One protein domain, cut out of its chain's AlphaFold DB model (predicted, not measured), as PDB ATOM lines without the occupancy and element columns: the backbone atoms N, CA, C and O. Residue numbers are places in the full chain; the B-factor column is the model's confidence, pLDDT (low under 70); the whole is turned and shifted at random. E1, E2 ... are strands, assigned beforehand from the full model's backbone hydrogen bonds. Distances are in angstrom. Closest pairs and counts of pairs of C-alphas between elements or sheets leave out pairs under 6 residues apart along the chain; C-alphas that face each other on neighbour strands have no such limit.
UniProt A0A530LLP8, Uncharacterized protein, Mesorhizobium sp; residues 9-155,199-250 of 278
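What this domain is: This is residues 9 to 155 and 199 to 250 of the 278 residues of an uncharacterized protein of Mesorhizobium sp (UniProt A0A530LLP8). One large sheet is folded across its strands into a V-shaped trough, with no named helix on either face. One wing holds E1, E4, E5, E8 and E9, the other E2, E3, E6, E7 and E10; the long strands E11 to E14 bend and run through both wings, and E15 is at the edge of the second. The printed part has 199 residues and fifteen named strands, E1 to E15 in order along the chain, in one branched, twisted sheet whose neighbour pairs are antiparallel. The class is all strand. The whole is loose, with a radius of gyration of the C-alphas of 20.6 A, and elongated, spanning 63 by 41 by 34 A.

Where its parts are: E1, residues 9 to 12, begins at C-alpha 9 (11.325, 19.467, -26.736). E2 is 18 to 21, E3 27 to 33, E4 36 to 43, E5 46 to 55, E6 57 to 64, E7 69 to 77, E8 79 to 85, E9 89 to 95 and E10 97 to 106. E11, 112 to 131, is 47.1 A long, and E12, 136 to 155, is 48.2 A. E13 is 199 to 211; E14, 214 to 228, is 39.9 A long; E15, 236 to 243, ends at C-alpha 243 (10.352, 10.764, 16.148).

How they stand to each other: E1 is an edge strand beside E4, with N 9 and O 40 2.9 A apart. E2, also an edge strand, forms a hairpin with E3, with N 20 and O 28 2.8 A apart. E3 runs on into E4 at 83 degrees, E5 into E6 at 82, E7 into E8 at 81 and E9 into E10 at 75. E4 and E5 form a hairpin, with N 39 and O 50 2.8 A apart. E5 has E8 on its other side, with N 51 and O 83 2.9 A apart. E6 has E3 on one side and E7 on the other. E7 bends by 79 degrees at residue 72. E11 has three neighbours: E9 and E10 on one side, beside residues 122 to 130 and 112 to 121, and E12 on the other. N 126 and O 92 of E11 and E9 are 2.7 A apart, and N 101 and O 117 of E10 and E11 2.8 A. E11 and E12 each bend by 77 degrees, at residues 121 and 145; E13 bends by 67 degrees at residue 206 and E14 by 65 at residue 219. E10, E11 and E12 form a meander, each strand the antiparallel neighbour of the one before, as do E13, E14 and E15. E12 and E13 are neighbours, with N 150 and O 201 2.9 A apart. E15 is the third edge strand.

The domain as a whole: The farthest C-alphas, of Lys 23 and Gln 250, are 66.7 A apart. Residues 156 to 198 are not printed, and C-alphas 155 and 199 stand 12.3 A apart across the cut. Of the links printed whole, E14 to E15 is short and the others are tight. The mean pLDDT of the printed part is 94.1; residues 249 to 250 are under 70.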
ATOM      1  N   LYS A   9      10.050  18.814 -26.448       90.62
ATOM      2  CA  LYS A   9      11.325  19.467 -26.736       90.62
ATOM      3  C   LYS A   9      12.240  19.302 -25.533       90.62
ATOM      4  O   LYS A   9      11.840  19.585 -24.412       90.62
ATOM      5  N   LEU A  10      13.464  18.864 -25.794       91.31
ATOM      6  CA  LEU A  10      14.537  18.761 -24.815       91.31
ATOM      7  C   LEU A  10      15.674  19.681 -25.263       91.31
ATOM      8  O   LEU A  10      16.159  19.554 -26.387       91.31
ATOM      9  N   ASP A  11      16.096  20.578 -24.382       92.12
ATOM     10  CA  ASP A  11      17.332  21.349 -24.501       92.12
ATOM     11  C   ASP A  11      18.234  20.958 -23.329       92.12
ATOM     12  O   ASP A  11      17.786  20.917 -22.185       92.12
ATOM     13  N   SER A  12      19.487  20.599 -23.587       92.69
ATOM     14  CA  SER A  12      20.418  20.266 -22.513       92.69
ATOM     15  C   SER A  12      21.859  20.499 -22.932       92.69
ATOM     16  O   SER A  12      22.232  20.326 -24.094       92.69
ATOM     17  N   THR A  13      22.696  20.863 -21.965       92.88
ATOM     18  CA  THR A  13      24.144  20.870 -22.160       92.88
ATOM     19  C   THR A  13      24.641  19.463 -22.489       92.88
ATOM     20  O   THR A  13      24.186  18.511 -21.849       92.88
ATOM     21  N   PRO A  14      25.625  19.324 -23.395       88.12
ATOM     22  CA  PRO A  14      26.232  18.034 -23.687       88.12
ATOM     23  C   PRO A  14      26.721  17.326 -22.421       88.12
ATOM     24  O   PRO A  14      27.333  17.937 -21.542       88.12
ATOM     25  N   TYR A  15      26.457  16.025 -22.349       88.50
ATOM     26  CA  TYR A  15      26.905  15.159 -21.268       88.50
ATOM     27  C   TYR A  15      28.054  14.289 -21.770       88.50
ATOM     28  O   TYR A  15      27.933  13.634 -22.806       88.50
ATOM     29  N   PHE A  16      29.166  14.280 -21.039       90.62
ATOM     30  CA  PHE A  16      30.363  13.540 -21.419       90.62
ATOM     31  C   PHE A  16      30.691  12.483 -20.373       90.62
ATOM     32  O   PHE A  16      30.683  12.753 -19.172       90.62
ATOM     33  N   VAL A  17      31.023  11.291 -20.858       95.75
ATOM     34  CA  VAL A  17      31.513  10.175 -20.053       95.75
ATOM     35  C   VAL A  17      32.867   9.777 -20.614       95.75
ATOM     36  O   VAL A  17      32.991   9.505 -21.807       95.75
ATOM     37  N   LEU A  18      33.883   9.742 -19.760       97.19
ATOM     38  CA  LEU A  18      35.183   9.194 -20.114       97.19
ATOM     39  C   LEU A  18      35.222   7.734 -19.675       97.19
ATOM     40  O   LEU A  18      35.005   7.443 -18.503       97.19
ATOM     41  N   ALA A  19      35.516   6.833 -20.608       97.62
ATOM     42  CA  ALA A  19      35.715   5.419 -20.331       97.62
ATOM     43  C   ALA A  19      37.108   5.002 -20.806       97.62
ATOM     44  O   ALA A  19      37.490   5.266 -21.949       97.62
ATOM     45  N   LYS A  20      37.871   4.350 -19.931       97.94
ATOM     46  CA  LYS A  20      39.225   3.877 -20.213       97.94
ATOM     47  C   LYS A  20      39.325   2.378 -19.916       97.94
ATOM     48  O   LYS A  20      39.032   1.977 -18.790       97.94
ATOM     49  N   PRO A  21      39.773   1.552 -20.876       97.62
ATOM     50  CA  PRO A  21      39.944   0.127 -20.637       97.62
ATOM     51  C   PRO A  21      41.107  -0.125 -19.672       97.62
ATOM     52  O   PRO A  21      42.145   0.548 -19.718       97.62
ATOM     53  N   ARG A  22      40.945  -1.137 -18.826       97.56
ATOM     54  CA  ARG A  22      41.949  -1.638 -17.887       97.56
ATOM     55  C   ARG A  22      42.534  -2.957 -18.397       97.56
ATOM     56  O   ARG A  22      41.982  -3.614 -19.277       97.56
ATOM     57  N   LYS A  23      43.680  -3.365 -17.841       96.56
ATOM     58  CA  LYS A  23      44.360  -4.619 -18.233       96.56
ATOM     59  C   LYS A  23      43.591  -5.881 -17.827       96.56
ATOM     60  O   LYS A  23      43.805  -6.929 -18.420       96.56
ATOM     61  N   ASP A  24      42.742  -5.770 -16.812       94.31
ATOM     62  CA  ASP A  24      41.901  -6.836 -16.258       94.31
ATOM     63  C   ASP A  24      40.573  -7.014 -17.027       94.31
ATOM     64  O   ASP A  24      39.757  -7.839 -16.639       94.31
ATOM     65  N   GLY A  25      40.356  -6.270 -18.123       95.75
ATOM     66  CA  GLY A  25      39.125  -6.314 -18.924       95.75
ATOM     67  C   GLY A  25      38.006  -5.395 -18.416       95.75
ATOM     68  O   GLY A  25      37.003  -5.214 -19.108       95.75
ATOM     69  N   GLN A  26      38.190  -4.769 -17.251       97.81
ATOM     70  CA  GLN A  26      37.261  -3.788 -16.694       97.81
ATOM     71  C   GLN A  26      37.513  -2.389 -17.280       97.81
ATOM     72  O   GLN A  26      38.455  -2.163 -18.043       97.81
ATOM     73  N   TRP A  27      36.662  -1.426 -16.933       98.44
ATOM     74  CA  TRP A  27      36.717  -0.063 -17.455       98.44
ATOM     75  C   TRP A  27      36.672   0.955 -16.324       98.44
ATOM     76  O   TRP A  27      35.735   0.954 -15.528       98.44
ATOM     77  N   ASP A  28      37.654   1.853 -16.283       98.50
ATOM     78  CA  ASP A  28      37.555   3.062 -15.471       98.50
ATOM     79  C   ASP A  28      36.584   4.018 -16.172       98.50
ATOM     80  O   ASP A  28      36.792   4.379 -17.333       98.50
ATOM     81  N   VAL A  29      35.524   4.423 -15.481       98.44
ATOM     82  CA  VAL A  29      34.517   5.361 -15.980       98.44
ATOM     83  C   VAL A  29      34.525   6.597 -15.099       98.44
ATOM     84  O   VAL A  29      34.481   6.488 -13.874       98.44
ATOM     85  N   SER A  30      34.541   7.778 -15.708       98.06
ATOM     86  CA  SER A  30      34.448   9.040 -14.983       98.06
ATOM     87  C   SER A  30      33.554  10.055 -15.682       98.06
ATOM     88  O   SER A  30      33.547  10.157 -16.910       98.06
ATOM     89  N   VAL A  31      32.860  10.850 -14.876       97.44
ATOM     90  CA  VAL A  31      32.076  12.013 -15.292       97.44
ATOM     91  C   VAL A  31      32.515  13.197 -14.447       97.44
ATOM     92  O   VAL A  31      32.635  13.070 -13.230       97.44
ATOM     93  N   ASP A  32      32.725  14.343 -15.084       97.00
ATOM     94  CA  ASP A  32      32.891  15.635 -14.416       97.00
ATOM     95  C   ASP A  32      32.209  16.695 -15.284       97.00
ATOM     96  O   ASP A  32      32.781  17.213 -16.244       97.00
ATOM     97  N   VAL A  33      30.920  16.907 -15.031       95.56
ATOM     98  CA  VAL A  33      30.064  17.800 -15.821       95.56
ATOM     99  C   VAL A  33      29.095  18.540 -14.906       95.56
ATOM    100  O   VAL A  33      28.814  18.109 -13.794       95.56
ATOM    101  N   SER A  34      28.561  19.669 -15.360       96.06
ATOM    102  CA  SER A  34      27.505  20.400 -14.646       96.06
ATOM    103  C   SER A  34      26.305  20.563 -15.572       96.06
ATOM    104  O   SER A  34      26.192  21.592 -16.246       96.06
ATOM    105  N   PRO A  35      25.478  19.512 -15.718       94.56
ATOM    106  CA  PRO A  35      24.427  19.511 -16.710       94.56
ATOM    107  C   PRO A  35      23.326  20.496 -16.325       94.56
ATOM    108  O   PRO A  35      22.938  20.611 -15.162       94.56
ATOM    109  N   LYS A  36      22.793  21.184 -17.326       96.62
ATOM    110  CA  LYS A  36      21.593  22.010 -17.212       96.62
ATOM    111  C   LYS A  36      20.769  21.875 -18.476       96.62
ATOM    112  O   LYS A  36      21.318  21.586 -19.543       96.62
ATOM    113  N   GLY A  37      19.478  22.111 -18.366       96.38
ATOM    114  CA  GLY A  37      18.593  21.997 -19.505       96.38
ATOM    115  C   GLY A  37      17.155  22.304 -19.157       96.38
ATOM    116  O   GLY A  37      16.833  22.650 -18.018       96.38
ATOM    117  N   SER A  38      16.307  22.140 -20.159       96.69
ATOM    118  CA  SER A  38      14.873  22.264 -20.023       96.69
ATOM    119  C   SER A  38      14.119  21.244 -20.870       96.69
ATOM    120  O   SER A  38      14.618  20.720 -21.871       96.69
ATOM    121  N   VAL A  39      12.905  20.934 -20.428       95.88
ATOM    122  CA  VAL A  39      11.977  20.034 -21.106       95.88
ATOM    123  C   VAL A  39      10.634  20.735 -21.250       95.88
ATOM    124  O   VAL A  39      10.030  21.126 -20.255       95.88
ATOM    125  N   ASP A  40      10.149  20.839 -22.483       94.50
ATOM    126  CA  ASP A  40       8.789  21.269 -22.796       94.50
ATOM    127  C   ASP A  40       7.966  20.071 -23.261       94.50
ATOM    128  O   ASP A  40       8.390  19.324 -24.148       94.50
ATOM    129  N   PHE A  41       6.761  19.913 -22.718       92.25
ATOM    130  CA  PHE A  41       5.784  18.961 -23.239       92.25
ATOM    131  C   PHE A  41       4.341  19.401 -22.988       92.25
ATOM    132  O   PHE A  41       4.081  20.301 -22.199       92.25
ATOM    133  N   VAL A  42       3.372  18.777 -23.662       90.88
ATOM    134  CA  VAL A  42       1.940  19.049 -23.443       90.88
ATOM    135  C   VAL A  42       1.304  17.849 -22.757       90.88
ATOM    136  O   VAL A  42       1.124  16.809 -23.382       90.88
ATOM    137  N   GLY A  43       0.966  18.000 -21.476       84.44
ATOM    138  CA  GLY A  43       0.257  16.991 -20.693       84.44
ATOM    139  C   GLY A  43      -1.272  17.132 -20.776       84.44
ATOM    140  O   GLY A  43      -1.782  18.046 -21.428       84.44
ATOM    141  N   PRO A  44      -2.031  16.264 -20.080       83.00
ATOM    142  CA  PRO A  44      -3.499  16.317 -20.042       83.00
ATOM    143  C   PRO A  44      -4.064  17.654 -19.537       83.00
ATOM    144  O   PRO A  44      -5.168  18.046 -19.906       83.00
ATOM    145  N   GLU A  45      -3.299  18.350 -18.697       82.88
ATOM    146  CA  GLU A  45      -3.682  19.614 -18.061       82.88
ATOM    147  C   GLU A  45      -3.152  20.850 -18.804       82.88
ATOM    148  O   GLU A  45      -3.448  21.974 -18.409       82.88
ATOM    149  N   GLY A  46      -2.403  20.653 -19.895       88.56
ATOM    150  CA  GLY A  46      -1.830  21.715 -20.718       88.56
ATOM    151  C   GLY A  46      -0.300  21.664 -20.820       88.56
ATOM    152  O   GLY A  46       0.317  20.654 -20.466       88.56
ATOM    153  N   PRO A  47       0.322  22.733 -21.353       92.19
ATOM    154  CA  PRO A  47       1.770  22.825 -21.520       92.19
ATOM    155  C   PRO A  47       2.502  22.787 -20.179       92.19
ATOM    156  O   PRO A  47       2.107  23.466 -19.237       92.19
ATOM    157  N   GLN A  48       3.583  22.024 -20.110       93.75
ATOM    158  CA  GLN A  48       4.471  21.931 -18.963       93.75
ATOM    159  C   GLN A  48       5.887  22.300 -19.385       93.75
ATOM    160  O   GLN A  48       6.343  21.898 -20.458       93.75
ATOM    161  N   HIS A  49       6.562  23.048 -18.520       95.88
ATOM    162  CA  HIS A  49       7.956  23.430 -18.676       95.88
ATOM    163  C   HIS A  49       8.739  22.988 -17.448       95.88
ATOM    164  O   HIS A  49       8.328  23.264 -16.319       95.88
ATOM    165  N   ILE A  50       9.857  22.309 -17.666       96.69
ATOM    166  CA  ILE A  50      10.768  21.880 -16.613       96.69
ATOM    167  C   ILE A  50      12.126  22.504 -16.890       96.69
ATOM    168  O   ILE A  50      12.679  22.252 -17.950       96.69
ATOM    169  N   ASP A  51      12.683  23.238 -15.933       97.62
ATOM    170  CA  ASP A  51      14.095  23.632 -15.920       97.62
ATOM    171  C   ASP A  51      14.840  22.783 -14.893       97.62
ATOM    172  O   ASP A  51      14.323  22.534 -13.800       97.62
ATOM    173  N   PHE A  52      16.071  22.380 -15.194       96.94
ATOM    174  CA  PHE A  52      16.931  21.698 -14.230       96.94
ATOM    175  C   PHE A  52      18.386  22.151 -14.335       96.94
ATOM    176  O   PHE A  52      18.883  22.515 -15.406       96.94
ATOM    177  N   SER A  53      19.103  22.076 -13.216       97.62
ATOM    178  CA  SER A  53      20.556  22.209 -13.196       97.62
ATOM    179  C   SER A  53      21.187  21.345 -12.111       97.62
ATOM    180  O   SER A  53      20.619  21.159 -11.036       97.62
ATOM    181  N   ILE A  54      22.372  20.816 -12.399       96.69
ATOM    182  CA  ILE A  54      23.190  20.059 -11.456       96.69
ATOM    183  C   ILE A  54      24.598  20.650 -11.487       96.69
ATOM    184  O   ILE A  54      25.232  20.739 -12.538       96.69
ATOM    185  N   SER A  55      25.093  21.051 -10.324       96.81
ATOM    186  CA  SER A  55      26.399  21.679 -10.152       96.81
ATOM    187  C   SER A  55      27.449  20.654  -9.746       96.81
ATOM    188  O   SER A  55      27.217  19.839  -8.848       96.81
ATOM    189  N   ASN A  56      28.626  20.730 -10.369       95.62
ATOM    190  CA  ASN A  56      29.803  19.919 -10.048       95.62
ATOM    191  C   ASN A  56      29.481  18.421  -9.932       95.62
ATOM    192  O   ASN A  56      29.859  17.779  -8.949       95.62
ATOM    193  N   ASN A  57      28.734  17.873 -10.894       96.44
ATOM    194  CA  ASN A  57      28.403  16.457 -10.889       96.44
ATOM    195  C   ASN A  57      29.636  15.637 -11.263       96.44
ATOM    196  O   ASN A  57      30.070  15.621 -12.418       96.44
ATOM    197  N   LYS A  58      30.160  14.925 -10.270       97.75
ATOM    198  CA  LYS A  58      31.319  14.055 -10.392       97.75
ATOM    199  C   LYS A  58      30.913  12.620 -10.149       97.75
ATOM    200  O   LYS A  58      30.173  12.329  -9.213       97.75
ATOM    201  N   PHE A  59      31.431  11.725 -10.970       98.00
ATOM    202  CA  PHE A  59      31.282  10.288 -10.806       98.00
ATOM    203  C   PHE A  59      32.585   9.609 -11.197       98.00
ATOM    204  O   PHE A  59      33.213   9.987 -12.184       98.00
ATOM    205  N   THR A  60      32.963   8.584 -10.450       98.44
ATOM    206  CA  THR A  60      34.031   7.655 -10.814       98.44
ATOM    207  C   THR A  60      33.596   6.246 -10.468       98.44
ATOM    208  O   THR A  60      33.050   6.028  -9.391       98.44
ATOM    209  N   GLY A  61      33.872   5.277 -11.330       98.38
ATOM    210  CA  GLY A  61      33.587   3.881 -11.034       98.38
ATOM    211  C   GLY A  61      34.354   2.924 -11.923       98.38
ATOM    212  O   GLY A  61      34.843   3.301 -12.987       98.38
ATOM    213  N   ILE A  62      34.442   1.677 -11.478       98.56
ATOM    214  CA  ILE A  62      35.006   0.578 -12.252       98.56
ATOM    215  C   ILE A  62      33.856  -0.289 -12.750       98.56
ATOM    216  O   ILE A  62      33.154  -0.922 -11.960       98.56
ATOM    217  N   TYR A  63      33.651  -0.289 -14.062       98.12
ATOM    218  CA  TYR A  63      32.654  -1.111 -14.735       98.12
ATOM    219  C   TYR A  63      33.259  -2.450 -15.158       98.12
ATOM    220  O   TYR A  63      34.293  -2.491 -15.824       98.12
ATOM    221  N   ASP A  64      32.590  -3.541 -14.803       97.38
ATOM    222  CA  ASP A  64      32.936  -4.900 -15.195       97.38
ATOM    223  C   ASP A  64      31.940  -5.397 -16.266       97.38
ATOM    224  O   ASP A  64      30.763  -5.621 -15.956       97.38
ATOM    225  N   PRO A  65      32.377  -5.562 -17.531       95.69
ATOM    226  CA  PRO A  65      31.516  -6.044 -18.612       95.69
ATOM    227  C   PRO A  65      30.990  -7.473 -18.423       95.69
ATOM    228  O   PRO A  65      29.910  -7.795 -18.931       95.69
ATOM    229  N   ASP A  66      31.704  -8.334 -17.696       93.75
ATOM    230  CA  ASP A  66      31.272  -9.714 -17.459       93.75
ATOM    231  C   ASP A  66      30.092  -9.752 -16.493       93.75
ATOM    232  O   ASP A  66      29.144 -10.520 -16.696       93.75
ATOM    233  N   LEU A  67      30.117  -8.866 -15.494       95.00
ATOM    234  CA  LEU A  67      29.014  -8.648 -14.560       95.00
ATOM    235  C   LEU A  67      27.955  -7.675 -15.092       95.00
ATOM    236  O   LEU A  67      26.880  -7.584 -14.503       95.00
ATOM    237  N   ALA A  68      28.236  -6.960 -16.183       96.19
ATOM    238  CA  ALA A  68      27.416  -5.862 -16.693       96.19
ATOM    239  C   ALA A  68      27.049  -4.843 -15.593       96.19
ATOM    240  O   ALA A  68      25.893  -4.434 -15.463       96.19
ATOM    241  N   ALA A  69      28.017  -4.495 -14.741       97.25
ATOM    242  CA  ALA A  69      27.785  -3.676 -13.555       97.25
ATOM    243  C   ALA A  69      29.032  -2.910 -13.105       97.25
ATOM    244  O   ALA A  69      30.161  -3.313 -13.376       97.25
ATOM    245  N   PHE A  70      28.826  -1.837 -12.342       98.00
ATOM    246  CA  PHE A  70      29.902  -1.209 -11.580       98.00
ATOM    247  C   PHE A  70      30.237  -2.051 -10.347       98.00
ATOM    248  O   PHE A  70      29.377  -2.240  -9.490       98.00
ATOM    249  N   VAL A  71      31.478  -2.531 -10.238       97.62
ATOM    250  CA  VAL A  71      31.963  -3.266  -9.049       97.62
ATOM    251  C   VAL A  71      32.322  -2.320  -7.908       97.62
ATOM    252  O   VAL A  71      32.245  -2.677  -6.734       97.62
ATOM    253  N   ASN A  72      32.659  -1.079  -8.251       97.88
ATOM    254  CA  ASN A  72      32.693   0.041  -7.333       97.88
ATOM    255  C   ASN A  72      32.319   1.326  -8.076       97.88
ATOM    256  O   ASN A  72      32.551   1.460  -9.280       97.88
ATOM    257  N   ALA A  73      31.727   2.268  -7.357       98.38
ATOM    258  CA  ALA A  73      31.572   3.628  -7.827       98.38
ATOM    259  C   ALA A  73      31.420   4.599  -6.659       98.38
ATOM    260  O   ALA A  73      30.998   4.234  -5.562       98.38
ATOM    261  N   SER A  74      31.725   5.857  -6.922       98.38
ATOM    262  CA  SER A  74      31.419   6.982  -6.058       98.38
ATOM    263  C   SER A  74      30.990   8.171  -6.903       98.38
ATOM    264  O   SER A  74      31.358   8.302  -8.072       98.38
ATOM    265  N   GLY A  75      30.185   9.044  -6.314       97.94
ATOM    266  CA  GLY A  75      29.759  10.263  -6.974       97.94
ATOM    267  C   GLY A  75      29.427  11.364  -5.987       97.94
ATOM    268  O   GLY A  75      29.197  11.110  -4.804       97.94
ATOM    269  N   SER A  76      29.416  12.594  -6.484       98.12
ATOM    270  CA  SER A  76      29.066  13.776  -5.709       98.12
ATOM    271  C   SER A  76      28.497  14.879  -6.588       98.12
ATOM    272  O   SER A  76      28.866  15.002  -7.753       98.12
ATOM    273  N   THR A  77      27.681  15.741  -5.998       97.44
ATOM    274  CA  THR A  77      27.232  17.005  -6.589       97.44
ATOM    275  C   THR A  77      27.269  18.107  -5.532       97.44
ATOM    276  O   THR A  77      27.133  17.828  -4.339       97.44
ATOM    277  N   SER A  78      27.465  19.353  -5.960       96.81
ATOM    278  CA  SER A  78      27.444  20.545  -5.097       96.81
ATOM    279  C   SER A  78      26.151  21.352  -5.212       96.81
ATOM    280  O   SER A  78      26.105  22.486  -4.751       96.81
ATOM    281  N   GLY A  79      25.137  20.835  -5.904       96.56
ATOM    282  CA  GLY A  79      23.867  21.534  -6.006       96.56
ATOM    283  C   GLY A  79      22.967  20.936  -7.065       96.56
ATOM    284  O   GLY A  79      23.424  20.606  -8.157       96.56
ATOM    285  N   VAL A  80      21.684  20.835  -6.760       97.19
ATOM    286  CA  VAL A  80      20.640  20.456  -7.712       97.19
ATOM    287  C   VAL A  80      19.548  21.504  -7.627       97.19
ATOM    288  O   VAL A  80      19.156  21.885  -6.526       97.19
ATOM    289  N   THR A  81      19.043  21.957  -8.768       98.00
ATOM    290  CA  THR A  81      17.819  22.753  -8.840       98.00
ATOM    291  C   THR A  81      16.895  22.191  -9.902       98.00
ATOM    292  O   THR A  81      17.336  21.695 -10.942       98.00
ATOM    293  N   MET A  82      15.600  22.279  -9.639       97.56
ATOM    294  CA  MET A  82      14.547  21.917 -10.568       97.56
ATOM    295  C   MET A  82      13.402  22.908 -10.414       97.56
ATOM    296  O   MET A  82      13.008  23.243  -9.298       97.56
ATOM    297  N   SER A  83      12.855  23.372 -11.530       97.69
ATOM    298  CA  SER A  83      11.610  24.125 -11.534       97.69
ATOM    299  C   SER A  83      10.638  23.486 -12.509       97.69
ATOM    300  O   SER A  83      11.024  23.113 -13.611       97.69
ATOM    301  N   VAL A  84       9.389  23.322 -12.092       95.94
ATOM    302  CA  VAL A  84       8.302  22.820 -12.930       95.94
ATOM    303  C   VAL A  84       7.235  23.890 -12.976       95.94
ATOM    304  O   VAL A  84       6.784  24.357 -11.932       95.94
ATOM    305  N   LYS A  85       6.813  24.260 -14.180       95.06
ATOM    306  CA  LYS A  85       5.702  25.176 -14.415       95.06
ATOM    307  C   LYS A  85       4.628  24.457 -15.204       95.06
ATOM    308  O   LYS A  85       4.888  23.943 -16.291       95.06
ATOM    309  N   SER A  86       3.420  24.440 -14.663       92.44
ATOM    310  CA  SER A  86       2.227  23.945 -15.336       92.44
ATOM    311  C   SER A  86       1.031  24.857 -15.038       92.44
ATOM    312  O   SER A  86       1.116  25.728 -14.169       92.44
ATOM    313  N   PRO A  87      -0.104  24.680 -15.737       89.69
ATOM    314  CA  PRO A  87      -1.291  25.494 -15.505       89.69
ATOM    315  C   PRO A  87      -1.921  25.306 -14.120       89.69
ATOM    316  O   PRO A  87      -2.597  26.220 -13.667       89.69
ATOM    317  N   LEU A  88      -1.729  24.144 -13.476       89.94
ATOM    318  CA  LEU A  88      -2.299  23.844 -12.153       89.94
ATOM    319  C   LEU A  88      -1.293  23.990 -11.011       89.94
ATOM    320  O   LEU A  88      -1.690  24.142  -9.854       89.94
ATOM    321  N   GLN A  89       0.006  23.890 -11.301       90.88
ATOM    322  CA  GLN A  89       1.026  23.887 -10.265       90.88
ATOM    323  C   GLN A  89       2.361  24.457 -10.731       90.88
ATOM    324  O   GLN A  89       2.798  24.254 -11.861       90.88
ATOM    325  N   ASN A  90       3.054  25.098  -9.796       94.69
ATOM    326  CA  ASN A  90       4.461  25.437  -9.920       94.69
ATOM    327  C   ASN A  90       5.238  24.773  -8.786       94.69
ATOM    328  O   ASN A  90       4.836  24.865  -7.625       94.69
ATOM    329  N   VAL A  91       6.349  24.132  -9.123       96.94
ATOM    330  CA  VAL A  91       7.239  23.468  -8.170       96.94
ATOM    331  C   VAL A  91       8.634  24.052  -8.314       96.94
ATOM    332  O   VAL A  91       9.130  24.195  -9.427       96.94
ATOM    333  N   GLU A  92       9.270  24.377  -7.200       97.81
ATOM    334  CA  GLU A  92      10.686  24.738  -7.123       97.81
ATOM    335  C   GLU A  92      11.346  23.787  -6.132       97.81
ATOM    336  O   GLU A  92      10.960  23.764  -4.969       97.81
ATOM    337  N   ALA A  93      12.318  23.000  -6.577       97.56
ATOM    338  CA  ALA A  93      13.050  22.065  -5.735       97.56
ATOM    339  C   ALA A  93      14.553  22.327  -5.818       97.56
ATOM    340  O   ALA A  93      15.085  22.676  -6.874       97.56
ATOM    341  N   SER A  94      15.247  22.136  -4.702       97.75
ATOM    342  CA  SER A  94      16.692  22.273  -4.613       97.75
ATOM    343  C   SER A  94      17.314  21.355  -3.567       97.75
ATOM    344  O   SER A  94      16.669  20.954  -2.599       97.75
ATOM    345  N   ALA A  95      18.601  21.081  -3.746       97.44
ATOM    346  CA  ALA A  95      19.474  20.496  -2.738       97.44
ATOM    347  C   ALA A  95      20.866  21.131  -2.841       97.44
ATOM    348  O   ALA A  95      21.333  21.395  -3.949       97.44
ATOM    349  N   ASP A  96      21.547  21.315  -1.711       96.56
ATOM    350  CA  ASP A  96      22.889  21.921  -1.635       96.56
ATOM    351  C   ASP A  96      23.997  20.967  -2.108       96.56
ATOM    352  O   ASP A  96      25.152  21.353  -2.266       96.56
ATOM    353  N   GLY A  97      23.662  19.694  -2.306       95.25
ATOM    354  CA  GLY A  97      24.593  18.685  -2.772       95.25
ATOM    355  C   GLY A  97      24.374  17.335  -2.119       95.25
ATOM    356  O   GLY A  97      23.436  17.115  -1.349       95.25
ATOM    357  N   GLY A  98      25.262  16.411  -2.450       97.06
ATOM    358  CA  GLY A  98      25.215  15.052  -1.946       97.06
ATOM    359  C   GLY A  98      26.406  14.242  -2.414       97.06
ATOM    360  O   GLY A  98      27.111  14.629  -3.347       97.06
ATOM    361  N   ALA A  99      26.622  13.109  -1.762       97.94
ATOM    362  CA  ALA A  99      27.638  12.147  -2.147       97.94
ATOM    363  C   ALA A  99      27.096  10.735  -1.983       97.94
ATOM    364  O   ALA A  99      26.257  10.477  -1.120       97.94
ATOM    365  N   GLY A 100      27.583   9.816  -2.804       98.00
ATOM    366  CA  GLY A 100      27.186   8.424  -2.726       98.00
ATOM    367  C   GLY A 100      28.287   7.469  -3.136       98.00
ATOM    368  O   GLY A 100      29.279   7.851  -3.760       98.00
ATOM    369  N   SER A 101      28.092   6.212  -2.763       98.19
ATOM    370  CA  SER A 101      28.972   5.107  -3.099       98.19
ATOM    371  C   SER A 101      28.165   3.871  -3.467       98.19
ATOM    372  O   SER A 101      27.037   3.685  -3.010       98.19
ATOM    373  N   LEU A 102      28.756   3.044  -4.316       98.44
ATOM    374  CA  LEU A 102      28.251   1.750  -4.737       98.44
ATOM    375  C   LEU A 102      29.403   0.753  -4.659       98.44
ATOM    376  O   LEU A 102      30.527   1.048  -5.066       98.44
ATOM    377  N   SER A 103      29.106  -0.448  -4.195       98.25
ATOM    378  CA  SER A 103      29.975  -1.611  -4.335       98.25
ATOM    379  C   SER A 103      29.147  -2.784  -4.825       98.25
ATOM    380  O   SER A 103      27.989  -2.926  -4.429       98.25
ATOM    381  N   ALA A 104      29.726  -3.610  -5.690       98.06
ATOM    382  CA  ALA A 104      29.084  -4.822  -6.159       98.06
ATOM    383  C   ALA A 104      30.082  -5.966  -6.306       98.06
ATOM    384  O   ALA A 104      31.245  -5.778  -6.660       98.06
ATOM    385  N   THR A 105      29.600  -7.176  -6.055       97.50
ATOM    386  CA  THR A 105      30.365  -8.416  -6.184       97.50
ATOM    387  C   THR A 105      29.522  -9.469  -6.881       97.50
ATOM    388  O   THR A 105      28.295  -9.393  -6.880       97.50
ATOM    389  N   LYS A 106      30.164 -10.464  -7.492       96.88
ATOM    390  CA  LYS A 106      29.453 -11.588  -8.100       96.88
ATOM    391  C   LYS A 106      28.660 -12.347  -7.033       96.88
ATOM    392  O   LYS A 106      29.232 -12.780  -6.036       96.88
ATOM    393  N   SER A 107      27.369 -12.552  -7.277       95.88
ATOM    394  CA  SER A 107      26.521 -13.352  -6.392       95.88
ATOM    395  C   SER A 107      26.737 -14.849  -6.623       95.88
ATOM    396  O   SER A 107      26.971 -15.283  -7.757       95.88
ATOM    397  N   ALA A 108      26.621 -15.658  -5.565       90.38
ATOM    398  CA  ALA A 108      26.790 -17.114  -5.637       90.38
ATOM    399  C   ALA A 108      25.784 -17.775  -6.594       90.38
ATOM    400  O   ALA A 108      26.130 -18.699  -7.327       90.38
ATOM    401  N   ASN A 109      24.564 -17.243  -6.647       84.75
ATOM    402  CA  ASN A 109      23.481 -17.748  -7.487       84.75
ATOM    403  C   ASN A 109      23.438 -17.074  -8.871       84.75
ATOM    404  O   ASN A 109      22.498 -17.287  -9.641       84.75
ATOM    405  N   GLY A 110      24.449 -16.269  -9.208       87.31
ATOM    406  CA  GLY A 110      24.543 -15.477 -10.434       87.31
ATOM    407  C   GLY A 110      23.949 -14.070 -10.305       87.31
ATOM    408  O   GLY A 110      23.136 -13.791  -9.430       87.31
ATOM    409  N   GLY A 111      24.371 -13.170 -11.197       93.56
ATOM    410  CA  GLY A 111      24.138 -11.734 -11.031       93.56
ATOM    411  C   GLY A 111      25.118 -11.112 -10.034       93.56
ATOM    412  O   GLY A 111      26.221 -11.635  -9.835       93.56
ATOM    413  N   ILE A 112      24.715 -10.007  -9.407       97.56
ATOM    414  CA  ILE A 112      25.529  -9.281  -8.427       97.56
ATOM    415  C   ILE A 112      24.824  -9.111  -7.083       97.56
ATOM    416  O   ILE A 112      23.611  -8.927  -7.011       97.56
ATOM    417  N   ASP A 113      25.617  -9.103  -6.024       98.19
ATOM    418  CA  ASP A 113      25.238  -8.534  -4.739       98.19
ATOM    419  C   ASP A 113      25.785  -7.111  -4.679       98.19
ATOM    420  O   ASP A 113      26.951  -6.903  -5.022       98.19
ATOM    421  N   PHE A 114      24.984  -6.144  -4.238       98.19
ATOM    422  CA  PHE A 114      25.408  -4.748  -4.157       98.19
ATOM    423  C   PHE A 114      25.102  -4.111  -2.803       98.19
ATOM    424  O   PHE A 114      24.174  -4.513  -2.101       98.19
ATOM    425  N   ALA A 115      25.870  -3.076  -2.477       98.44
ATOM    426  CA  ALA A 115      25.586  -2.132  -1.409       98.44
ATOM    427  C   ALA A 115      25.742  -0.706  -1.943       98.44
ATOM    428  O   ALA A 115      26.712  -0.398  -2.639       98.44
ATOM    429  N   TYR A 116      24.780   0.142  -1.615       98.12
ATOM    430  CA  TYR A 116      24.658   1.518  -2.055       98.12
ATOM    431  C   TYR A 116      24.377   2.417  -0.853       98.12
ATOM    432  O   TYR A 116      23.564   2.073   0.001       98.12
ATOM    433  N   SER A 117      25.022   3.575  -0.816       98.12
ATOM    434  CA  SER A 117      24.781   4.608   0.190       98.12
ATOM    435  C   SER A 117      24.786   5.972  -0.484       98.12
ATOM    436  O   SER A 117      25.687   6.249  -1.278       98.12
ATOM    437  N   GLN A 118      23.873   6.857  -0.121       97.38
ATOM    438  CA  GLN A 118      23.844   8.237  -0.581       97.38
ATOM    439  C   GLN A 118      23.407   9.161   0.547       97.38
ATOM    440  O   GLN A 118      22.505   8.841   1.316       97.38
ATOM    441  N   THR A 119      24.007  10.344   0.613       97.75
ATOM    442  CA  THR A 119      23.539  11.453   1.441       97.75
ATOM    443  C   THR A 119      23.226  12.666   0.579       97.75
ATOM    444  O   THR A 119      23.795  12.852  -0.498       97.75
ATOM    445  N   MET A 120      22.305  13.490   1.061       97.19
ATOM    446  CA  MET A 120      21.906  14.752   0.455       97.19
ATOM    447  C   MET A 120      21.719  15.798   1.553       97.19
ATOM    448  O   MET A 120      21.255  15.481   2.651       97.19
ATOM    449  N   THR A 121      22.085  17.040   1.267       97.88
ATOM    450  CA  THR A 121      21.972  18.157   2.210       97.88
ATOM    451  C   THR A 121      21.120  19.281   1.650       97.88
ATOM    452  O   THR A 121      21.059  19.473   0.436       97.88
ATOM    453  N   GLY A 122      20.478  20.030   2.547       96.81
ATOM    454  CA  GLY A 122      19.753  21.249   2.186       96.81
ATOM    455  C   GLY A 122      18.589  21.012   1.229       96.81
ATOM    456  O   GLY A 122      18.360  21.816   0.331       96.81
ATOM    457  N   PHE A 123      17.870  19.896   1.381       97.00
ATOM    458  CA  PHE A 123      16.690  19.639   0.566       97.00
ATOM    459  C   PHE A 123      15.606  20.671   0.881       97.00
ATOM    460  O   PHE A 123      15.222  20.849   2.043       97.00
ATOM    461  N   ALA A 124      15.096  21.314  -0.161       97.38
ATOM    462  CA  ALA A 124      13.964  22.216  -0.094       97.38
ATOM    463  C   ALA A 124      13.101  22.050  -1.346       97.38
ATOM    464  O   ALA A 124      13.610  22.010  -2.459       97.38
ATOM    465  N   GLU A 125      11.792  21.997  -1.164       97.31
ATOM    466  CA  GLU A 125      10.805  21.979  -2.234       97.31
ATOM    467  C   GLU A 125       9.690  22.956  -1.878       97.31
ATOM    468  O   GLU A 125       9.237  23.008  -0.741       97.31
ATOM    469  N   THR A 126       9.256  23.760  -2.834       97.62
ATOM    470  CA  THR A 126       8.124  24.670  -2.711       97.62
ATOM    471  C   THR A 126       7.124  24.313  -3.787       97.62
ATOM    472  O   THR A 126       7.426  24.414  -4.975       97.62
ATOM    473  N   VAL A 127       5.922  23.939  -3.372       96.62
ATOM    474  CA  VAL A 127       4.819  23.616  -4.272       96.62
ATOM    475  C   VAL A 127       3.758  24.694  -4.141       96.62
ATOM    476  O   VAL A 127       3.316  25.033  -3.040       96.62
ATOM    477  N   ARG A 128       3.337  25.241  -5.278       95.00
ATOM    478  CA  ARG A 128       2.269  26.233  -5.390       95.00
ATOM    479  C   ARG A 128       1.211  25.686  -6.333       95.00
ATOM    480  O   ARG A 128       1.436  25.631  -7.536       95.00
ATOM    481  N   LEU A 129       0.084  25.279  -5.770       92.50
ATOM    482  CA  LEU A 129      -1.105  24.854  -6.495       92.50
ATOM    483  C   LEU A 129      -1.990  26.073  -6.748       92.50
ATOM    484  O   LEU A 129      -2.321  26.813  -5.816       92.50
ATOM    485  N   ASP A 130      -2.368  26.264  -8.003       89.69
ATOM    486  CA  ASP A 130      -3.323  27.273  -8.448       89.69
ATOM    487  C   ASP A 130      -4.258  26.590  -9.446       89.69
ATOM    488  O   ASP A 130      -3.968  26.524 -10.637       89.69
ATOM    489  N   ASP A 131      -5.338  25.991  -8.943       86.44
ATOM    490  CA  ASP A 131      -6.320  25.324  -9.792       86.44
ATOM    491  C   ASP A 131      -7.426  26.317 -10.185       86.44
ATOM    492  O   ASP A 131      -8.310  26.619  -9.371       86.44
ATOM    493  N   PRO A 132      -7.447  26.806 -11.439       81.69
ATOM    494  CA  PRO A 132      -8.443  27.769 -11.888       81.69
ATOM    495  C   PRO A 132      -9.856  27.177 -11.967       81.69
ATOM    496  O   PRO A 132     -10.820  27.939 -12.009       81.69
ATOM    497  N   LYS A 133     -10.013  25.844 -12.003       84.94
ATOM    498  CA  LYS A 133     -11.330  25.194 -12.096       84.94
ATOM    499  C   LYS A 133     -12.030  25.142 -10.745       84.94
ATOM    500  O   LYS A 133     -13.229  25.394 -10.679       84.94
ATOM    501  N   SER A 134     -11.299  24.803  -9.684       86.44
ATOM    502  CA  SER A 134     -11.837  24.778  -8.318       86.44
ATOM    503  C   SER A 134     -11.689  26.113  -7.583       86.44
ATOM    504  O   SER A 134     -12.352  26.325  -6.571       86.44
ATOM    505  N   GLY A 135     -10.829  27.013  -8.073       85.19
ATOM    506  CA  GLY A 135     -10.432  28.234  -7.369       85.19
ATOM    507  C   GLY A 135      -9.493  27.968  -6.186       85.19
ATOM    508  O   GLY A 135      -9.215  28.884  -5.409       85.19
ATOM    509  N   LEU A 136      -9.018  26.728  -6.025       87.19
ATOM    510  CA  LEU A 136      -8.123  26.342  -4.945       87.19
ATOM    511  C   LEU A 136      -6.738  26.952  -5.169       87.19
ATOM    512  O   LEU A 136      -6.064  26.653  -6.154       87.19
ATOM    513  N   LYS A 137      -6.292  27.750  -4.198       91.12
ATOM    514  CA  LYS A 137      -4.917  28.249  -4.117       91.12
ATOM    515  C   LYS A 137      -4.285  27.757  -2.832       91.12
ATOM    516  O   LYS A 137      -4.712  28.134  -1.742       91.12
ATOM    517  N   PHE A 138      -3.275  26.910  -2.957       91.44
ATOM    518  CA  PHE A 138      -2.599  26.308  -1.815       91.44
ATOM    519  C   PHE A 138      -1.099  26.246  -2.064       91.44
ATOM    520  O   PHE A 138      -0.651  25.938  -3.164       91.44
ATOM    521  N   SER A 139      -0.311  26.526  -1.034       93.25
ATOM    522  CA  SER A 139       1.141  26.441  -1.117       93.25
ATOM    523  C   SER A 139       1.706  25.761   0.114       93.25
ATOM    524  O   SER A 139       1.264  26.041   1.235       93.25
ATOM    525  N   TYR A 140       2.718  24.932  -0.093       94.56
ATOM    526  CA  TYR A 140       3.468  24.310   0.985       94.56
ATOM    527  C   TYR A 140       4.944  24.193   0.621       94.56
ATOM    528  O   TYR A 140       5.294  24.063  -0.552       94.56
ATOM    529  N   ASN A 141       5.798  24.227   1.643       96.25
ATOM    530  CA  ASN A 141       7.226  23.986   1.494       96.25
ATOM    531  C   ASN A 141       7.596  22.704   2.226       96.25
ATOM    532  O   ASN A 141       7.189  22.514   3.368       96.25
ATOM    533  N   VAL A 142       8.407  21.860   1.612       96.12
ATOM    534  CA  VAL A 142       9.013  20.689   2.238       96.12
ATOM    535  C   VAL A 142      10.495  20.972   2.411       96.12
ATOM    536  O   VAL A 142      11.147  21.430   1.478       96.12
ATOM    537  N   LYS A 143      11.045  20.735   3.599       96.81
ATOM    538  CA  LYS A 143      12.463  20.965   3.886       96.81
ATOM    539  C   LYS A 143      13.038  19.824   4.702       96.81
ATOM    540  O   LYS A 143      12.377  19.284   5.589       96.81
ATOM    541  N   SER A 144      14.291  19.494   4.431       97.06
ATOM    542  CA  SER A 144      15.102  18.661   5.307       97.06
ATOM    543  C   SER A 144      16.580  19.017   5.124       97.06
ATOM    544  O   SER A 144      17.102  18.911   4.013       97.06
ATOM    545  N   PRO A 145      17.296  19.418   6.189       96.88
ATOM    546  CA  PRO A 145      18.721  19.720   6.093       96.88
ATOM    547  C   PRO A 145      19.564  18.500   5.714       96.88
ATOM    548  O   PRO A 145      20.668  18.669   5.198       96.88
ATOM    549  N   HIS A 146      19.071  17.286   5.969       96.88
ATOM    550  CA  HIS A 146      19.805  16.066   5.684       96.88
ATOM    551  C   HIS A 146      18.873  14.912   5.333       96.88
ATOM    552  O   HIS A 146      18.010  14.541   6.131       96.88
ATOM    553  N   ALA A 147      19.126  14.296   4.185       95.75
ATOM    554  CA  ALA A 147      18.523  13.041   3.780       95.75
ATOM    555  C   ALA A 147      19.610  11.996   3.507       95.75
ATOM    556  O   ALA A 147      20.719  12.334   3.087       95.75
ATOM    557  N   ALA A 148      19.293  10.727   3.730       97.06
ATOM    558  CA  ALA A 148      20.170   9.614   3.407       97.06
ATOM    559  C   ALA A 148      19.380   8.429   2.851       97.06
ATOM    560  O   ALA A 148      18.232   8.196   3.239       97.06
ATOM    561  N   VAL A 149      20.017   7.693   1.949       96.94
ATOM    562  CA  VAL A 149      19.514   6.465   1.345       96.94
ATOM    563  C   VAL A 149      20.585   5.401   1.480       96.94
ATOM    564  O   VAL A 149      21.700   5.598   1.014       96.94
ATOM    565  N   ASP A 150      20.231   4.264   2.053       97.81
ATOM    566  CA  ASP A 150      21.076   3.077   2.080       97.81
ATOM    567  C   ASP A 150      20.305   1.934   1.439       97.81
ATOM    568  O   ASP A 150      19.124   1.747   1.728       97.81
ATOM    569  N   ALA A 151      20.945   1.172   0.562       97.81
ATOM    570  CA  ALA A 151      20.327   0.019  -0.066       97.81
ATOM    571  C   ALA A 151      21.317  -1.129  -0.225       97.81
ATOM    572  O   ALA A 151      22.494  -0.931  -0.519       97.81
ATOM    573  N   THR A 152      20.823  -2.348  -0.087       98.12
ATOM    574  CA  THR A 152      21.565  -3.564  -0.404       98.12
ATOM    575  C   THR A 152      20.719  -4.448  -1.292       98.12
ATOM    576  O   THR A 152      19.514  -4.561  -1.079       98.12
ATOM    577  N   GLY A 153      21.346  -5.110  -2.253       96.88
ATOM    578  CA  GLY A 153      20.677  -6.084  -3.100       96.88
ATOM    579  C   GLY A 153      21.448  -7.385  -3.196       96.88
ATOM    580  O   GLY A 153      22.674  -7.416  -3.082       96.88
ATOM    581  N   LYS A 154      20.705  -8.463  -3.418       97.06
ATOM    582  CA  LYS A 154      21.203  -9.825  -3.593       97.06
ATOM    583  C   LYS A 154      20.773 -10.371  -4.944       97.06
ATOM    584  O   LYS A 154      19.616 -10.204  -5.335       97.06
ATOM    585  N   GLY A 155      21.705 -11.005  -5.651       95.75
ATOM    586  CA  GLY A 155      21.439 -11.730  -6.899       95.75
ATOM    587  C   GLY A 155      20.811 -10.899  -8.026       95.75
ATOM    588  O   GLY A 155      20.022 -11.428  -8.806       95.75
ATOM    589  N   ASP A 199      16.879  -4.616   0.041       97.50
ATOM    590  CA  ASP A 199      16.556  -3.875   1.252       97.50
ATOM    591  C   ASP A 199      17.001  -2.427   1.060       97.50
ATOM    592  O   ASP A 199      18.082  -2.170   0.534       97.50
ATOM    593  N   GLY A 200      16.172  -1.480   1.474       97.06
ATOM    594  CA  GLY A 200      16.424  -0.055   1.334       97.06
ATOM    595  C   GLY A 200      15.917   0.713   2.542       97.06
ATOM    596  O   GLY A 200      14.862   0.403   3.090       97.06
ATOM    597  N   THR A 201      16.658   1.730   2.959       97.62
ATOM    598  CA  THR A 201      16.252   2.682   3.990       97.62
ATOM    599  C   THR A 201      16.402   4.092   3.452       97.62
ATOM    600  O   THR A 201      17.468   4.473   2.984       97.62
ATOM    601  N   TYR A 202      15.339   4.876   3.566       94.50
ATOM    602  CA  TYR A 202      15.323   6.310   3.309       94.50
ATOM    603  C   TYR A 202      15.174   7.014   4.647       94.50
ATOM    604  O   TYR A 202      14.327   6.624   5.450       94.50
ATOM    605  N   SER A 203      15.973   8.039   4.916       96.38
ATOM    606  CA  SER A 203      15.888   8.792   6.162       96.38
ATOM    607  C   SER A 203      16.045  10.287   5.942       96.38
ATOM    608  O   SER A 203      16.782  10.723   5.066       96.38
ATOM    609  N   PHE A 204      15.346  11.056   6.765       96.31
ATOM    610  CA  PHE A 204      15.360  12.507   6.815       96.31
ATOM    611  C   PHE A 204      15.597  12.934   8.260       96.31
ATOM    612  O   PHE A 204      15.026  12.355   9.194       96.31
ATOM    613  N   LYS A 205      16.419  13.963   8.443       96.75
ATOM    614  CA  LYS A 205      16.555  14.680   9.714       96.75
ATOM    615  C   LYS A 205      15.848  16.015   9.608       96.75
ATOM    616  O   LYS A 205      15.886  16.634   8.546       96.75
ATOM    617  N   ASP A 206      15.213  16.420  10.701       96.06
ATOM    618  CA  ASP A 206      14.515  17.701  10.829       96.06
ATOM    619  C   ASP A 206      13.611  17.982   9.620       96.06
ATOM    620  O   ASP A 206      13.686  19.022   8.969       96.06
ATOM    621  N   PHE A 207      12.794  16.983   9.280       95.56
ATOM    622  CA  PHE A 207      11.849  17.057   8.179       95.56
ATOM    623  C   PHE A 207      10.708  17.997   8.557       95.56
ATOM    624  O   PHE A 207      10.079  17.815   9.603       95.56
ATOM    625  N   VAL A 208      10.419  18.974   7.705       96.06
ATOM    626  CA  VAL A 208       9.370  19.968   7.937       96.06
ATOM    627  C   VAL A 208       8.539  20.145   6.674       96.06
ATOM    628  O   VAL A 208       9.080  20.299   5.584       96.06
ATOM    629  N   VAL A 209       7.220  20.169   6.844       95.06
ATOM    630  CA  VAL A 209       6.257  20.645   5.854       95.06
ATOM    631  C   VAL A 209       5.626  21.923   6.393       95.06
ATOM    632  O   VAL A 209       4.860  21.901   7.357       95.06
ATOM    633  N   GLU A 210       5.969  23.050   5.789       94.12
ATOM    634  CA  GLU A 210       5.398  24.358   6.091       94.12
ATOM    635  C   GLU A 210       4.144  24.547   5.242       94.12
ATOM    636  O   GLU A 210       4.194  24.434   4.018       94.12
ATOM    637  N   THR A 211       3.016  24.852   5.874       90.44
ATOM    638  CA  THR A 211       1.763  25.162   5.175       90.44
ATOM    639  C   THR A 211       1.189  26.471   5.699       90.44
ATOM    640  O   THR A 211       1.558  26.940   6.777       90.44
ATOM    641  N   GLN A 212       0.214  27.038   4.987       85.00
ATOM    642  CA  GLN A 212      -0.534  28.209   5.468       85.00
ATOM    643  C   GLN A 212      -1.294  27.942   6.785       85.00
ATOM    644  O   GLN A 212      -1.629  28.879   7.502       85.00
ATOM    645  N   LEU A 213      -1.545  26.669   7.118       83.38
ATOM    646  CA  LEU A 213      -2.233  26.227   8.339       83.38
ATOM    647  C   LEU A 213      -1.265  25.931   9.501       83.38
ATOM    648  O   LEU A 213      -1.693  25.523  10.580       83.38
ATOM    649  N   GLY A 214       0.040  26.114   9.284       86.06
ATOM    650  CA  GLY A 214       1.100  25.814  10.240       86.06
ATOM    651  C   GLY A 214       2.043  24.709   9.768       86.06
ATOM    652  O   GLY A 214       1.900  24.144   8.679       86.06
ATOM    653  N   ASN A 215       3.029  24.415  10.614       90.50
ATOM    654  CA  ASN A 215       4.116  23.501  10.285       90.50
ATOM    655  C   ASN A 215       3.849  22.100  10.835       90.50
ATOM    656  O   ASN A 215       3.512  21.923  12.009       90.50
ATOM    657  N   PHE A 216       4.079  21.109   9.987       91.69
ATOM    658  CA  PHE A 216       4.177  19.705  10.345       91.69
ATOM    659  C   PHE A 216       5.644  19.311  10.300       91.69
ATOM    660  O   PHE A 216       6.389  19.816   9.464       91.69
ATOM    661  N   GLY A 217       6.088  18.406  11.161       93.69
ATOM    662  CA  GLY A 217       7.471  17.958  11.067       93.69
ATOM    663  C   GLY A 217       7.810  16.765  11.934       93.69
ATOM    664  O   GLY A 217       7.003  16.317  12.746       93.69
ATOM    665  N   ALA A 218       9.022  16.263  11.746       95.50
ATOM    666  CA  ALA A 218       9.624  15.200  12.529       95.50
ATOM    667  C   ALA A 218      11.131  15.450  12.640       95.50
ATOM    668  O   ALA A 218      11.803  15.659  11.632       95.50
ATOM    669  N   THR A 219      11.680  15.355  13.851       94.75
ATOM    670  CA  THR A 219      13.143  15.398  14.063       94.75
ATOM    671  C   THR A 219      13.864  14.270  13.322       94.75
ATOM    672  O   THR A 219      14.971  14.445  12.822       94.75
ATOM    673  N   GLN A 220      13.208  13.115  13.188       94.00
ATOM    674  CA  GLN A 220      13.664  12.032  12.332       94.00
ATOM    675  C   GLN A 220      12.463  11.351  11.693       94.00
ATOM    676  O   GLN A 220      11.518  10.982  12.395       94.00
ATOM    677  N   LEU A 221      12.534  11.149  10.383       95.00
ATOM    678  CA  LEU A 221      11.594  10.353   9.606       95.00
ATOM    679  C   LEU A 221      12.402   9.339   8.802       95.00
ATOM    680  O   LEU A 221      13.333   9.721   8.103       95.00
ATOM    681  N   SER A 222      12.075   8.057   8.893       94.50
ATOM    682  CA  SER A 222      12.724   7.033   8.082       94.50
ATOM    683  C   SER A 222      11.751   5.961   7.636       94.50
ATOM    684  O   SER A 222      10.888   5.542   8.410       94.50
ATOM    685  N   THR A 223      11.962   5.473   6.425       95.12
ATOM    686  CA  THR A 223      11.192   4.408   5.802       95.12
ATOM    687  C   THR A 223      12.143   3.296   5.397       95.12
ATOM    688  O   THR A 223      13.078   3.549   4.643       95.12
ATOM    689  N   ALA A 224      11.900   2.080   5.871       95.81
ATOM    690  CA  ALA A 224      12.593   0.884   5.421       95.81
ATOM    691  C   ALA A 224      11.667   0.054   4.531       95.81
ATOM    692  O   ALA A 224      10.487  -0.119   4.843       95.81
ATOM    693  N   VAL A 225      12.209  -0.457   3.433       96.00
ATOM    694  CA  VAL A 225      11.527  -1.329   2.481       96.00
ATOM    695  C   VAL A 225      12.406  -2.549   2.253       96.00
ATOM    696  O   VAL A 225      13.599  -2.404   2.021       96.00
ATOM    697  N   GLY A 226      11.822  -3.737   2.300       95.62
ATOM    698  CA  GLY A 226      12.456  -4.972   1.853       95.62
ATOM    699  C   GLY A 226      11.566  -5.628   0.811       95.62
ATOM    700  O   GLY A 226      10.360  -5.714   1.023       95.62
ATOM    701  N   MET A 227      12.118  -6.079  -0.306       95.00
ATOM    702  CA  MET A 227      11.367  -6.820  -1.317       95.00
ATOM    703  C   MET A 227      12.157  -8.030  -1.789       95.00
ATOM    704  O   MET A 227      13.342  -7.920  -2.108       95.00
ATOM    705  N   ASP A 228      11.491  -9.171  -1.873       94.06
ATOM    706  CA  ASP A 228      12.046 -10.334  -2.551       94.06
ATOM    707  C   ASP A 228      11.909 -10.186  -4.075       94.06
ATOM    708  O   ASP A 228      11.217  -9.300  -4.592       94.06
ATOM    709  N   GLY A 229      12.596 -11.056  -4.808       87.25
ATOM    710  CA  GLY A 229      12.426 -11.213  -6.247       87.25
ATOM    711  C   GLY A 229      11.001 -11.563  -6.664       87.25
ATOM    712  O   GLY A 229      10.162 -11.965  -5.856       87.25
ATOM    713  N   ILE A 230      10.742 -11.490  -7.972       85.38
ATOM    714  CA  ILE A 230       9.490 -11.986  -8.560       85.38
ATOM    715  C   ILE A 230       9.460 -13.514  -8.413       85.38
ATOM    716  O   ILE A 230      10.026 -14.250  -9.222       85.38
ATOM    717  N   LEU A 231       8.816 -13.971  -7.342       82.75
ATOM    718  CA  LEU A 231       8.699 -15.362  -6.915       82.75
ATOM    719  C   LEU A 231       7.243 -15.657  -6.554       82.75
ATOM    720  O   LEU A 231       6.498 -14.763  -6.162       82.75
ATOM    721  N   GLN A 232       6.850 -16.932  -6.625       81.19
ATOM    722  CA  GLN A 232       5.482 -17.354  -6.304       81.19
ATOM    723  C   GLN A 232       5.048 -16.956  -4.881       81.19
ATOM    724  O   GLN A 232       3.883 -16.635  -4.674       81.19
ATOM    725  N   ASN A 233       5.991 -16.930  -3.931       84.88
ATOM    726  CA  ASN A 233       5.758 -16.588  -2.523       84.88
ATOM    727  C   ASN A 233       6.645 -15.415  -2.057       84.88
ATOM    728  O   ASN A 233       7.132 -15.428  -0.927       84.88
ATOM    729  N   GLY A 234       6.916 -14.442  -2.934       85.19
ATOM    730  CA  GLY A 234       7.736 -13.276  -2.587       85.19
ATOM    731  C   GLY A 234       7.074 -12.383  -1.533       85.19
ATOM    732  O   GLY A 234       5.847 -12.256  -1.496       85.19
ATOM    733  N   GLN A 235       7.882 -11.755  -0.679       90.19
ATOM    734  CA  GLN A 235       7.414 -10.851   0.367       90.19
ATOM    735  C   GLN A 235       7.843  -9.408   0.103       90.19
ATOM    736  O   GLN A 235       8.907  -9.133  -0.451       90.19
ATOM    737  N   ILE A 236       7.001  -8.477   0.551       92.62
ATOM    738  CA  ILE A 236       7.329  -7.056   0.655       92.62
ATOM    739  C   ILE A 236       7.163  -6.665   2.123       92.62
ATOM    740  O   ILE A 236       6.088  -6.819   2.699       92.62
ATOM    741  N   ALA A 237       8.237  -6.168   2.725       91.19
ATOM    742  CA  ALA A 237       8.276  -5.629   4.072       91.19
ATOM    743  C   ALA A 237       8.383  -4.103   4.011       91.19
ATOM    744  O   ALA A 237       9.110  -3.552   3.187       91.19
ATOM    745  N   TYR A 238       7.672  -3.422   4.905       92.75
ATOM    746  CA  TYR A 238       7.670  -1.968   4.981       92.75
ATOM    747  C   TYR A 238       7.610  -1.514   6.439       92.75
ATOM    748  O   TYR A 238       6.817  -2.040   7.222       92.75
ATOM    749  N   ALA A 239       8.431  -0.534   6.806       93.50
ATOM    750  CA  ALA A 239       8.432   0.057   8.137       93.50
ATOM    751  C   ALA A 239       8.620   1.573   8.057       93.50
ATOM    752  O   ALA A 239       9.538   2.051   7.398       93.50
ATOM    753  N   ILE A 240       7.792   2.326   8.786       93.56
ATOM    754  CA  ILE A 240       7.973   3.768   9.001       93.56
ATOM    755  C   ILE A 240       8.358   3.986  10.457       93.56
ATOM    756  O   ILE A 240       7.712   3.471  11.371       93.56
ATOM    757  N   LYS A 241       9.370   4.817  10.677       93.19
ATOM    758  CA  LYS A 241       9.743   5.327  11.992       93.19
ATOM    759  C   LYS A 241       9.756   6.848  11.945       93.19
ATOM    760  O   LYS A 241      10.434   7.440  11.113       93.19
ATOM    761  N   ALA A 242       9.030   7.470  12.867       93.50
ATOM    762  CA  ALA A 242       9.026   8.914  13.048       93.50
ATOM    763  C   ALA A 242       9.258   9.258  14.523       93.50
ATOM    764  O   ALA A 242       8.695   8.619  15.413       93.50
ATOM    765  N   THR A 243      10.085  10.265  14.791       92.88
ATOM    766  CA  THR A 243      10.352  10.764  16.148       92.88
ATOM    767  C   THR A 243      10.277  12.286  16.186       92.88
ATOM    768  O   THR A 243      10.571  12.959  15.196       92.88
ATOM    769  N   GLY A 244       9.852  12.839  17.327       90.75
ATOM    770  CA  GLY A 244       9.709  14.288  17.500       90.75
ATOM    771  C   GLY A 244       8.652  14.908  16.581       90.75
ATOM    772  O   GLY A 244       8.897  15.954  15.987       90.75
ATOM    773  N   LEU A 245       7.502  14.239  16.425       91.88
ATOM    774  CA  LEU A 245       6.402  14.738  15.599       91.88
ATOM    775  C   LEU A 245       5.901  16.097  16.100       91.88
ATOM    776  O   LEU A 245       5.598  16.260  17.283       91.88
ATOM    777  N   THR A 246       5.770  17.044  15.178       88.19
ATOM    778  CA  THR A 246       5.214  18.380  15.407       88.19
ATOM    779  C   THR A 246       3.963  18.549  14.552       88.19
ATOM    780  O   THR A 246       3.977  18.227  13.365       88.19
ATOM    781  N   LEU A 247       2.878  19.027  15.167       84.81
ATOM    782  CA  LEU A 247       1.576  19.261  14.536       84.81
ATOM    783  C   LEU A 247       1.094  20.684  14.865       84.81
ATOM    784  O   LEU A 247       1.288  21.127  16.006       84.81
ATOM    785  N   PRO A 248       0.409  21.384  13.942       77.06
ATOM    786  CA  PRO A 248      -0.213  22.669  14.239       77.06
ATOM    787  C   PRO A 248      -1.264  22.526  15.347       77.06
ATOM    788  O   PRO A 248      -2.181  21.707  15.254       77.06
ATOM    789  N   GLN A 249      -1.173  23.348  16.398       66.12
ATOM    790  CA  GLN A 249      -2.082  23.265  17.556       66.12
ATOM    791  C   GLN A 249      -3.562  23.466  17.187       66.12
ATOM    792  O   GLN A 249      -4.446  22.939  17.863       66.12
ATOM    793  N   GLN A 250      -3.824  24.204  16.107       65.00
ATOM    794  CA  GLN A 250      -5.161  24.515  15.597       65.00
ATOM    795  C   GLN A 250      -5.855  23.307  14.940       65.00
ATOM    796  O   GLN A 250      -7.072  23.322  14.802       65.00
TER     797      GLN A 250